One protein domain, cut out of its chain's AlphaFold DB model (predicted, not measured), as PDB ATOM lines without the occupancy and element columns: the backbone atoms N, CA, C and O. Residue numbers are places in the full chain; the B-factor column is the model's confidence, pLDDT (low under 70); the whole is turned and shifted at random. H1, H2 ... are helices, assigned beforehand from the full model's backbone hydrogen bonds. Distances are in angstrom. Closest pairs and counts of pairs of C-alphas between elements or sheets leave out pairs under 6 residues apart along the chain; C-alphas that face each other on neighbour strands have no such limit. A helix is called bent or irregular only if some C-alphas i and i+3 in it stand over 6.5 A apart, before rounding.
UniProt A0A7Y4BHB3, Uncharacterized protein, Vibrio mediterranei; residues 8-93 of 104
ATOM      1  N   CYS A   8      34.857  51.389 -24.560       59.22
ATOM      2  CA  CYS A   8      35.276  51.407 -23.157       59.22
ATOM      3  C   CYS A   8      34.035  51.384 -22.257       59.22
ATOM      4  O   CYS A   8      33.155  52.225 -22.420       59.22
ATOM      5  N   ILE A   9      33.950  50.410 -21.348       59.59
ATOM      6  CA  ILE A   9      32.759  50.204 -20.502       59.59
ATOM      7  C   ILE A   9      33.101  50.244 -19.006       59.59
ATOM      8  O   ILE A   9      32.216  50.496 -18.196       59.59
ATOM      9  N   ASP A  10      34.370  50.071 -18.624       55.09
ATOM     10  CA  ASP A  10      34.811  50.154 -17.230       55.09
ATOM     11  C   ASP A  10      36.256  50.681 -17.115       55.09
ATOM     12  O   ASP A  10      37.051  50.550 -18.047       55.09
ATOM     13  N   ALA A  11      36.573  51.300 -15.976       54.81
ATOM     14  CA  ALA A  11      37.905  51.756 -15.594       54.81
ATOM     15  C   ALA A  11      38.717  50.687 -14.842       54.81
ATOM     16  O   ALA A  11      39.939  50.811 -14.797       54.81
ATOM     17  N   THR A  12      38.076  49.670 -14.250       55.59
ATOM     18  CA  THR A  12      38.767  48.715 -13.360       55.59
ATOM     19  C   THR A  12      39.639  47.692 -14.077       55.59
ATOM     20  O   THR A  12      40.555  47.157 -13.479       55.59
ATOM     21  N   GLU A  13      39.426  47.475 -15.364       43.41
ATOM     22  CA  GLU A  13      40.318  46.758 -16.273       43.41
ATOM     23  C   GLU A  13      39.728  46.983 -17.659       43.41
ATOM     24  O   GLU A  13      38.503  47.002 -17.784       43.41
ATOM     25  N   GLY A  14      40.564  47.190 -18.678       47.47
ATOM     26  CA  GLY A  14      40.175  47.525 -20.052       47.47
ATOM     27  C   GLY A  14      39.208  46.525 -20.694       47.47
ATOM     28  O   GLY A  14      39.573  45.769 -21.592       47.47
ATOM     29  N   THR A  15      37.949  46.541 -20.261       48.72
ATOM     30  CA  THR A  15      36.876  45.681 -20.739       48.72
ATOM     31  C   THR A  15      36.375  46.302 -22.029       48.72
ATOM     32  O   THR A  15      35.344  46.972 -22.091       48.72
ATOM     33  N   PHE A  16      37.176  46.126 -23.074       53.75
ATOM     34  CA  PHE A  16      36.803  46.457 -24.432       53.75
ATOM     35  C   PHE A  16      35.802  45.407 -24.898       53.75
ATOM     36  O   PHE A  16      36.141  44.231 -25.056       53.75
ATOM     37  N   ARG A  17      34.552  45.805 -25.158       56.72
ATOM     38  CA  ARG A  17      33.668  44.919 -25.925       56.72
ATOM     39  C   ARG A  17      34.152  44.898 -27.361       56.72
ATOM     40  O   ARG A  17      33.968  45.864 -28.093       56.72
ATOM     41  N   SER A  18      34.790  43.790 -27.725       57.84
ATOM     42  CA  SER A  18      35.269  43.561 -29.081       57.84
ATOM     43  C   SER A  18      34.107  43.511 -30.072       57.84
ATOM     44  O   SER A  18      32.955  43.244 -29.718       57.84
ATOM     45  N   ALA A  19      34.426  43.669 -31.354       62.03
ATOM     46  CA  ALA A  19      33.466  43.500 -32.441       62.03
ATOM     47  C   ALA A  19      32.699  42.161 -32.384       62.03
ATOM     48  O   ALA A  19      31.559  42.084 -32.839       62.03
ATOM     49  N   ALA A  20      33.273  41.116 -31.770       62.75
ATOM     50  CA  ALA A  20      32.592  39.841 -31.556       62.75
ATOM     51  C   ALA A  20      31.358  39.968 -30.646       62.75
ATOM     52  O   ALA A  20      30.346  39.329 -30.916       62.75
ATOM     53  N   SER A  21      31.388  40.841 -29.632       63.16
ATOM     54  CA  SER A  21      30.238  41.103 -28.756       63.16
ATOM     55  C   SER A  21      29.079  41.794 -29.478       63.16
ATOM     56  O   SER A  21      27.950  41.731 -29.004       63.16
ATOM     57  N   PHE A  22      29.333  42.435 -30.623       66.31
ATOM     58  CA  PHE A  22      28.296  43.055 -31.448       66.31
ATOM     59  C   PHE A  22      27.773  42.134 -32.554       66.31
ATOM     60  O   PHE A  22      26.746  42.451 -33.152       66.31
ATOM     61  N   LYS A  23      28.411  40.974 -32.796       67.62
ATOM     62  CA  LYS A  23      27.911  39.977 -33.760       67.62
ATOM     63  C   LYS A  23      26.483  39.546 -33.432       67.62
ATOM     64  O   LYS A  23      25.709  39.346 -34.356       67.62
ATOM     65  N   GLN A  24      26.112  39.518 -32.148       68.88
ATOM     66  CA  GLN A  24      24.751  39.196 -31.703       68.88
ATOM     67  C   GLN A  24      23.656  40.146 -32.227       68.88
ATOM     68  O   GLN A  24      22.481  39.805 -32.206       68.88
ATOM     69  N   PHE A  25      24.032  41.334 -32.709       67.12
ATOM     70  CA  PHE A  25      23.111  42.331 -33.261       67.12
ATOM     71  C   PHE A  25      23.128  42.368 -34.794       67.12
ATOM     72  O   PHE A  25      22.707  43.355 -35.395       67.12
ATOM     73  N   THR A  26      23.653  41.326 -35.440       67.56
ATOM     74  CA  THR A  26      23.710  41.224 -36.902       67.56
ATOM     75  C   THR A  26      22.672  40.242 -37.418       67.56
ATOM     76  O   THR A  26      22.373  39.241 -36.769       67.56
ATOM     77  N   GLU A  27      22.156  40.494 -38.618       67.44
ATOM     78  CA  GLU A  27      21.239  39.573 -39.296       67.44
ATOM     79  C   GLU A  27      21.851  38.173 -39.460       67.44
ATOM     80  O   GLU A  27      21.178  37.172 -39.225       67.44
ATOM     81  N   ALA A  28      23.154  38.101 -39.761       70.56
ATOM     82  CA  ALA A  28      23.894  36.847 -39.877       70.56
ATOM     83  C   ALA A  28      23.808  35.995 -38.599       70.56
ATOM     84  O   ALA A  28      23.536  34.803 -38.677       70.56
ATOM     85  N   PHE A  29      23.938  36.605 -37.418       71.31
ATOM     86  CA  PHE A  29      23.804  35.892 -36.146       71.31
ATOM     87  C   PHE A  29      22.393  35.344 -35.916       71.31
ATOM     88  O   PHE A  29      22.241  34.206 -35.478       71.31
ATOM     89  N   PHE A  30      21.353  36.115 -36.244       68.06
ATOM     90  CA  PHE A  30      19.968  35.638 -36.138       68.06
ATOM     91  C   PHE A  30      19.631  34.556 -37.176       68.06
ATOM     92  O   PHE A  30      18.809  33.676 -36.902       68.06
ATOM     93  N   SER A  31      20.285  34.593 -38.339       67.75
ATOM     94  CA  SER A  31      20.225  33.539 -39.356       67.75
ATOM     95  C   SER A  31      20.900  32.249 -38.871       67.75
ATOM     96  O   SER A  31      20.301  31.174 -38.970       67.75
ATOM     97  N   ASP A  32      22.086  32.357 -38.264       70.12
ATOM     98  CA  ASP A  32      22.853  31.228 -37.715       70.12
ATOM     99  C   ASP A  32      22.140  30.559 -36.534       70.12
ATOM    100  O   ASP A  32      22.066  29.332 -36.457       70.12
ATOM    101  N   LEU A  33      21.520  31.352 -35.654       68.00
ATOM    102  CA  LEU A  33      20.656  30.860 -34.576       68.00
ATOM    103  C   LEU A  33      19.338  30.256 -35.077       68.00
ATOM    104  O   LEU A  33      18.543  29.765 -34.275       68.00
ATOM    105  N   LYS A  34      19.084  30.293 -36.393       64.75
ATOM    106  CA  LYS A  34      17.865  29.806 -37.054       64.75
ATOM    107  C   LYS A  34      16.574  30.431 -36.522       64.75
ATOM    108  O   LYS A  34      15.500  29.952 -36.868       64.75
ATOM    109  N   VAL A  35      16.633  31.518 -35.751       65.06
ATOM    110  CA  VAL A  35      15.445  32.185 -35.178       65.06
ATOM    111  C   VAL A  35      14.488  32.621 -36.288       65.06
ATOM    112  O   VAL A  35      13.277  32.483 -36.158       65.06
ATOM    113  N   LEU A  36      15.039  33.051 -37.426       64.00
ATOM    114  CA  LEU A  36      14.269  33.425 -38.614       64.00
ATOM    115  C   LEU A  36      13.703  32.225 -39.396       64.00
ATOM    116  O   LEU A  36      12.825  32.413 -40.232       64.00
ATOM    117  N   ARG A  37      14.190  31.002 -39.146       68.94
ATOM    118  CA  ARG A  37      13.761  29.779 -39.850       68.94
ATOM    119  C   ARG A  37      12.583  29.071 -39.186       68.94
ATOM    120  O   ARG A  37      12.022  28.172 -39.802       68.94
ATOM    121  N   TYR A  38      12.221  29.449 -37.962       80.75
ATOM    122  CA  TYR A  38      11.089  28.883 -37.230       80.75
ATOM    123  C   TYR A  38       9.891  29.845 -37.307       80.75
ATOM    124  O   TYR A  38       9.899  30.877 -36.624       80.75
ATOM    125  N   PRO A  39       8.858  29.550 -38.126       82.62
ATOM    126  CA  PRO A  39       7.737  30.466 -38.355       82.62
ATOM    127  C   PRO A  39       7.003  30.851 -37.067       82.62
ATOM    128  O   PRO A  39       6.716  32.023 -36.846       82.62
ATOM    129  N   ASN A  40       6.818  29.888 -36.163       86.31
ATOM    130  CA  ASN A  40       6.180  30.075 -34.861       86.31
ATOM    131  C   ASN A  40       6.925  31.078 -33.959       86.31
ATOM    132  O   ASN A  40       6.296  31.845 -33.235       86.31
ATOM    133  N   ILE A  41       8.262  31.098 -34.000       81.88
ATOM    134  CA  ILE A  41       9.062  32.050 -33.213       81.88
ATOM    135  C   ILE A  41       8.941  33.457 -33.810       81.88
ATOM    136  O   ILE A  41       8.771  34.429 -33.076       81.88
ATOM    137  N   ASN A  42       8.982  33.575 -35.140       81.75
ATOM    138  CA  ASN A  42       8.819  34.855 -35.833       81.75
ATOM    139  C   ASN A  42       7.431  35.465 -35.569       81.75
ATOM    140  O   ASN A  42       7.324  36.642 -35.221       81.75
ATOM    141  N   GLU A  43       6.377  34.651 -35.648       88.00
ATOM    142  CA  GLU A  43       5.011  35.048 -35.294       88.00
ATOM    143  C   GLU A  43       4.913  35.519 -33.842       88.00
ATOM    144  O   GLU A  43       4.364  36.590 -33.582       88.00
ATOM    145  N   LEU A  44       5.514  34.789 -32.896       88.06
ATOM    146  CA  LEU A  44       5.525  35.175 -31.484       88.06
ATOM    147  C   LEU A  44       6.210  36.532 -31.255       88.06
ATOM    148  O   LEU A  44       5.707  37.363 -30.488       88.06
ATOM    149  N   ILE A  45       7.344  36.775 -31.921       86.00
ATOM    150  CA  ILE A  45       8.077  38.047 -31.848       86.00
ATOM    151  C   ILE A  45       7.207  39.187 -32.395       86.00
ATOM    152  O   ILE A  45       7.066  40.222 -31.736       86.00
ATOM    153  N   ARG A  46       6.572  38.993 -33.558       87.50
ATOM    154  CA  ARG A  46       5.683  39.990 -34.182       87.50
ATOM    155  C   ARG A  46       4.461  40.291 -33.319       87.50
ATOM    156  O   ARG A  46       4.222  41.456 -33.004       87.50
ATOM    157  N   ALA A  47       3.758  39.264 -32.847       92.56
ATOM    158  CA  ALA A  47       2.584  39.417 -31.989       92.56
ATOM    159  C   ALA A  47       2.928  40.119 -30.664       92.56
ATOM    160  O   ALA A  47       2.158  40.926 -30.139       92.56
ATOM    161  N   THR A  48       4.108  39.848 -30.104       93.06
ATOM    162  CA  THR A  48       4.581  40.535 -28.896       93.06
ATOM    163  C   THR A  48       4.886  42.005 -29.166       93.06
ATOM    164  O   THR A  48       4.465  42.857 -28.381       93.06
ATOM    165  N   ARG A  49       5.535  42.322 -30.293       91.31
ATOM    166  CA  ARG A  49       5.763  43.709 -30.723       91.31
ATOM    167  C   ARG A  49       4.445  44.470 -30.872       91.31
ATOM    168  O   ARG A  49       4.326  45.573 -30.349       91.31
ATOM    169  N   GLU A  50       3.449  43.885 -31.530       93.62
ATOM    170  CA  GLU A  50       2.132  44.508 -31.726       93.62
ATOM    171  C   GLU A  50       1.400  44.772 -30.407       93.62
ATOM    172  O   GLU A  50       0.851  45.858 -30.217       93.62
ATOM    173  N   ARG A  51       1.428  43.818 -29.467       95.31
ATOM    174  CA  ARG A  51       0.861  44.018 -28.122       95.31
ATOM    175  C   ARG A  51       1.528  45.182 -27.395       95.31
ATOM    176  O   ARG A  51       0.833  46.018 -26.833       95.31
ATOM    177  N   LYS A  52       2.856  45.280 -27.459       95.69
ATOM    178  CA  LYS A  52       3.595  46.377 -26.822       95.69
ATOM    179  C   LYS A  52       3.367  47.725 -27.501       95.69
ATOM    180  O   LYS A  52       3.250  48.726 -26.808       95.69
ATOM    181  N   ILE A  53       3.201  47.768 -28.820       95.19
ATOM    182  CA  ILE A  53       2.796  49.008 -29.500       95.19
ATOM    183  C   ILE A  53       1.433  49.492 -28.986       95.19
ATOM    184  O   ILE A  53       1.270  50.680 -28.726       95.19
ATOM    185  N   LYS A  54       0.475  48.581 -28.759       95.06
ATOM    186  CA  LYS A  54      -0.831  48.933 -28.170       95.06
ATOM    187  C   LYS A  54      -0.727  49.463 -26.735       95.06
ATOM    188  O   LYS A  54      -1.555  50.271 -26.337       95.06
ATOM    189  N   GLU A  55       0.289  49.046 -25.981       96.38
ATOM    190  CA  GLU A  55       0.609  49.592 -24.652       96.38
ATOM    191  C   GLU A  55       1.315  50.969 -24.715       96.38
ATOM    192  O   GLU A  55       1.608  51.551 -23.676       96.38
ATOM    193  N   GLY A  56       1.591  51.505 -25.912       93.50
ATOM    194  CA  GLY A  56       2.230  52.811 -26.111       93.50
ATOM    195  C   GLY A  56       3.749  52.764 -26.310       93.50
ATOM    196  O   GLY A  56       4.390  53.813 -26.366       93.50
ATOM    197  N   PHE A  57       4.349  51.577 -26.439       93.00
ATOM    198  CA  PHE A  57       5.782  51.457 -26.716       93.00
ATOM    199  C   PHE A  57       6.096  51.737 -28.192       93.00
ATOM    200  O   PHE A  57       5.426  51.234 -29.095       93.00
ATOM    201  N   ASN A  58       7.179  52.475 -28.445       88.31
ATOM    202  CA  ASN A  58       7.732  52.678 -29.785       88.31
ATOM    203  C   ASN A  58       8.984  51.807 -29.984       88.31
ATOM    204  O   ASN A  58       9.849  51.742 -29.111       88.31
ATOM    205  N   PHE A  59       9.088  51.157 -31.145       84.50
ATOM    206  CA  PHE A  59      10.218  50.307 -31.516       84.50
ATOM    207  C   PHE A  59      10.830  50.805 -32.820       84.50
ATOM    208  O   PHE A  59      10.278  50.567 -33.898       84.50
ATOM    209  N   GLU A  60      11.996  51.433 -32.712       82.88
ATOM    210  CA  GLU A  60      12.780  51.912 -33.845       82.88
ATOM    211  C   GLU A  60      13.996  51.020 -34.086       82.88
ATOM    212  O   GLU A  60      14.701  50.628 -33.153       82.88
ATOM    213  N   TRP A  61      14.274  50.740 -35.359       79.56
ATOM    214  CA  TRP A  61      15.548  50.150 -35.743       79.56
ATOM    215  C   TRP A  61      16.645  51.198 -35.601       79.56
ATOM    216  O   TRP A  61      16.595  52.267 -36.209       79.56
ATOM    217  N   ILE A  62      17.658  50.882 -34.802       79.12
ATOM    218  CA  ILE A  62      18.831  51.730 -34.614       79.12
ATOM    219  C   ILE A  62      20.072  51.008 -35.116       79.12
ATOM    220  O   ILE A  62      20.197  49.790 -34.993       79.12
ATOM    221  N   SER A  63      21.008  51.763 -35.688       79.25
ATOM    222  CA  SER A  63      22.264  51.187 -36.152       79.25
ATOM    223  C   SER A  63      23.109  50.707 -34.972       79.25
ATOM    224  O   SER A  63      23.103  51.295 -33.887       79.25
ATOM    225  N   SER A  64      23.913  49.668 -35.200       72.44
ATOM    226  CA  SER A  64      24.893  49.202 -34.214       72.44
ATOM    227  C   SER A  64      25.853  50.324 -33.797       72.44
ATOM    228  O   SER A  64      26.240  50.408 -32.637       72.44
ATOM    229  N   GLN A  65      26.199  51.237 -34.710       76.56
ATOM    230  CA  GLN A  65      26.979  52.440 -34.407       76.56
ATOM    231  C   GLN A  65      26.268  53.362 -33.412       76.56
ATOM    232  O   GLN A  65      26.892  53.819 -32.460       76.56
ATOM    233  N   ARG A  66      24.960  53.591 -33.575       82.06
ATOM    234  CA  ARG A  66      24.178  54.409 -32.639       82.06
ATOM    235  C   ARG A  66      24.163  53.793 -31.240       82.06
ATOM    236  O   ARG A  66      24.340  54.520 -30.269       82.06
ATOM    237  N   ILE A  67      24.029  52.468 -31.136       80.81
ATOM    238  CA  ILE A  67      24.123  51.749 -29.853       80.81
ATOM    239  C   ILE A  67      25.503  51.966 -29.218       80.81
ATOM    240  O   ILE A  67      25.589  52.343 -28.052       80.81
ATOM    241  N   ARG A  68      26.581  51.782 -29.991       74.00
ATOM    242  CA  ARG A  68      27.962  51.978 -29.522       74.00
ATOM    243  C   ARG A  68      28.200  53.386 -28.987       74.00
ATOM    244  O   ARG A  68      28.706  53.533 -27.879       74.00
ATOM    245  N   ASN A  69      27.790  54.402 -29.743       80.00
ATOM    246  CA  ASN A  69      27.966  55.800 -29.359       80.00
ATOM    247  C   ASN A  69      27.241  56.111 -28.048       80.00
ATOM    248  O   ASN A  69      27.835  56.711 -27.159       80.00
ATOM    249  N   ARG A  70      26.004  55.622 -27.880       80.50
ATOM    250  CA  ARG A  70      25.254  55.792 -26.627       80.50
ATOM    251  C   ARG A  70      25.952  55.158 -25.428       80.50
ATOM    252  O   ARG A  70      25.977  55.760 -24.361       80.50
ATOM    253  N   VAL A  71      26.538  53.970 -25.589       80.19
ATOM    254  CA  VAL A  71      27.311  53.330 -24.511       80.19
ATOM    255  C   VAL A  71      28.521  54.189 -24.131       80.19
ATOM    256  O   VAL A  71      28.734  54.431 -22.944       80.19
ATOM    257  N   CYS A  72      29.267  54.706 -25.113       77.31
ATOM    258  CA  CYS A  72      30.391  55.615 -24.860       77.31
ATOM    259  C   CYS A  72      29.951  56.911 -24.161       77.31
ATOM    260  O   CYS A  72      30.608  57.348 -23.221       77.31
ATOM    261  N   GLU A  73      28.849  57.522 -24.604       82.50
ATOM    262  CA  GLU A  73      28.290  58.739 -24.000       82.50
ATOM    263  C   GLU A  73      27.967  58.529 -22.520       82.50
ATOM    264  O   GLU A  73      28.391  59.322 -21.682       82.50
ATOM    265  N   ILE A  74      27.265  57.438 -22.191       82.19
ATOM    266  CA  ILE A  74      26.899  57.101 -20.809       82.19
ATOM    267  C   ILE A  74      28.156  56.887 -19.962       82.19
ATOM    268  O   ILE A  74      28.252  57.427 -18.862       82.19
ATOM    269  N   PHE A  75      29.135  56.138 -20.475       79.44
ATOM    270  CA  PHE A  75      30.389  55.900 -19.762       79.44
ATOM    271  C   PHE A  75      31.141  57.206 -19.470       79.44
ATOM    272  O   PHE A  75      31.521  57.469 -18.327       79.44
ATOM    273  N   ASN A  76      31.308  58.050 -20.489       81.50
ATOM    274  CA  ASN A  76      31.995  59.332 -20.359       81.50
ATOM    275  C   ASN A  76      31.272  60.266 -19.381       81.50
ATOM    276  O   ASN A  76      31.923  60.897 -18.549       81.50
ATOM    277  N   ALA A  77      29.938  60.325 -19.435       84.44
ATOM    278  CA  ALA A  77      29.137  61.121 -18.509       84.44
ATOM    279  C   ALA A  77      29.331  60.668 -17.054       84.44
ATOM    280  O   ALA A  77      29.567  61.496 -16.175       84.44
ATOM    281  N   THR A  78      29.319  59.357 -16.797       84.94
ATOM    282  CA  THR A  78      29.588  58.802 -15.462       84.94
ATOM    283  C   THR A  78      30.979  59.193 -14.961       84.94
ATOM    284  O   THR A  78      31.117  59.639 -13.822       84.94
ATOM    285  N   LYS A  79      32.007  59.111 -15.815       81.69
ATOM    286  CA  LYS A  79      33.379  59.499 -15.449       81.69
ATOM    287  C   LYS A  79      33.515  60.990 -15.156       81.69
ATOM    288  O   LYS A  79      34.191  61.364 -14.198       81.69
ATOM    289  N   LEU A  80      32.854  61.841 -15.939       87.06
ATOM    290  CA  LEU A  80      32.817  63.281 -15.687       87.06
ATOM    291  C   LEU A  80      32.144  63.598 -14.348       87.06
ATOM    292  O   LEU A  80      32.666  64.411 -13.588       87.06
ATOM    293  N   ASN A  81      31.047  62.914 -14.020       89.50
ATOM    294  CA  ASN A  81      30.364  63.079 -12.736       89.50
ATOM    295  C   ASN A  81      31.245  62.641 -11.554       89.50
ATOM    296  O   ASN A  81      31.328  63.349 -10.551       89.50
ATOM    297  N   GLU A  82      31.947  61.510 -11.667       89.56
ATOM    298  CA  GLU A  82      32.912  61.060 -10.651       89.56
ATOM    299  C   GLU A  82      34.028  62.089 -10.431       89.56
ATOM    300  O   GLU A  82      34.378  62.394  -9.287       89.56
ATOM    301  N   LEU A  83      34.575  62.646 -11.517       88.38
ATOM    302  CA  LEU A  83      35.609  63.674 -11.447       88.38
ATOM    303  C   LEU A  83      35.084  64.947 -10.778       88.38
ATOM    304  O   LEU A  83      35.731  65.460  -9.867       88.38
ATOM    305  N   ALA A  84      33.910  65.428 -11.189       89.94
ATOM    306  CA  ALA A  84      33.281  66.611 -10.611       89.94
ATOM    307  C   ALA A  84      33.053  66.446  -9.100       89.94
ATOM    308  O   ALA A  84      33.378  67.346  -8.328       89.94
ATOM    309  N   ASN A  85      32.592  65.269  -8.666       91.12
ATOM    310  CA  ASN A  85      32.414  64.956  -7.249       91.12
ATOM    311  C   ASN A  85      33.740  64.972  -6.477       91.12
ATOM    312  O   ASN A  85      33.812  65.570  -5.404       91.12
ATOM    313  N   ARG A  86      34.805  64.364  -7.019       88.12
ATOM    314  CA  ARG A  86      36.137  64.376  -6.386       88.12
ATOM    315  C   ARG A  86      36.693  65.790  -6.257       88.12
ATOM    316  O   ARG A  86      37.196  66.161  -5.203       88.12
ATOM    317  N   VAL A  87      36.583  66.586  -7.318       88.31
ATOM    318  CA  VAL A  87      37.035  67.982  -7.319       88.31
ATOM    319  C   VAL A  87      36.235  68.799  -6.304       88.31
ATOM    320  O   VAL A  87      36.822  69.521  -5.500       88.31
ATOM    321  N   GLY A  88      34.913  68.624  -6.265       88.00
ATOM    322  CA  GLY A  88      34.049  69.253  -5.269       88.00
ATOM    323  C   GLY A  88      34.460  68.922  -3.835       88.00
ATOM    324  O   GLY A  88      34.547  69.826  -3.011       88.00
ATOM    325  N   GLN A  89      34.792  67.662  -3.539       86.62
ATOM    326  CA  GLN A  89      35.270  67.251  -2.212       86.62
ATOM    327  C   GLN A  89      36.569  67.951  -1.799       86.62
ATOM    328  O   GLN A  89      36.699  68.323  -0.639       86.62
ATOM    329  N   VAL A  90      37.510  68.159  -2.726       85.19
ATOM    330  CA  VAL A  90      38.772  68.861  -2.432       85.19
ATOM    331  C   VAL A  90      38.525  70.337  -2.122       85.19
ATOM    332  O   VAL A  90      39.066  70.853  -1.150       85.19
ATOM    333  N   PHE A  91      37.691  71.017  -2.913       82.88
ATOM    334  CA  PHE A  91      37.406  72.443  -2.708       82.88
ATOM    335  C   PHE A  91      36.481  72.719  -1.516       82.88
ATOM    336  O   PHE A  91      36.585  73.775  -0.901       82.88
ATOM    337  N   MET A  92      35.585  71.784  -1.190       80.81
ATOM    338  CA  MET A  92      34.670  71.879  -0.044       80.81
ATOM    339  C   MET A  92      35.254  71.264   1.232       80.81
ATOM    340  O   MET A  92      34.588  71.267   2.270       80.81
ATOM    341  N   ALA A  93      36.478  70.729   1.180       76.44
ATOM    342  CA  ALA A  93      37.162  70.235   2.362       76.44
ATOM    343  C   ALA A  93      37.345  71.399   3.354       76.44
ATOM    344  O   ALA A  93      37.877  72.448   2.974       76.44
TER     345      ALA A  93
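What this domain is: This is residues 8 to 93 of the 104 residues of an uncharacterized protein of Vibrio mediterranei (UniProt A0A7Y4BHB3). H2, H3 and residues 55 to 63 make an open loop of chain that comes back at Ser 64, the first residue of the long helix H4, to near Phe 25, the last residue of H1; H4 runs away from this loop as a long arm, and residues 80 to 93 stick out at its far end. The 86 printed residues hold four named helices, H1 to H4 in order, and no named strand: all helix, extended, radius of gyration of the C-alphas 19.8 A, spans 64 by 33 by 17 A.

Where its parts are: Find C-alpha 64 at (24.893, 49.202, -34.214); H4, residues 64 to 91, runs 41.1 A to C-alpha 91 at (37.406, 72.443, -2.708). H3 is residues 39 to 54, 22.8 A; H2 27 to 32; H1 19 to 25, only just irregular, C-alphas 21 and 24 being 6.51 A apart.

How they stand to each other: Look at Phe 25 and Ser 64: their C-alphas, 7.2 A apart, are the closest of H1 and H4, close but not clearly touching. H3 is apart from H1, H2 and H4. H2, H3 and H4 have every O i to N i+4 pair within hydrogen-bond range; H1 has 1 of 3, and 3 of 4 O i to N i+3 pairs.

The domain as a whole: The C-alphas of Pro 39 and Ala 93, the two farthest apart, are 64.1 A apart. The printed part has no cut, and no link is long. Residues 8 to 27, 30 to 31 and 33 to 37 have pLDDT under 70.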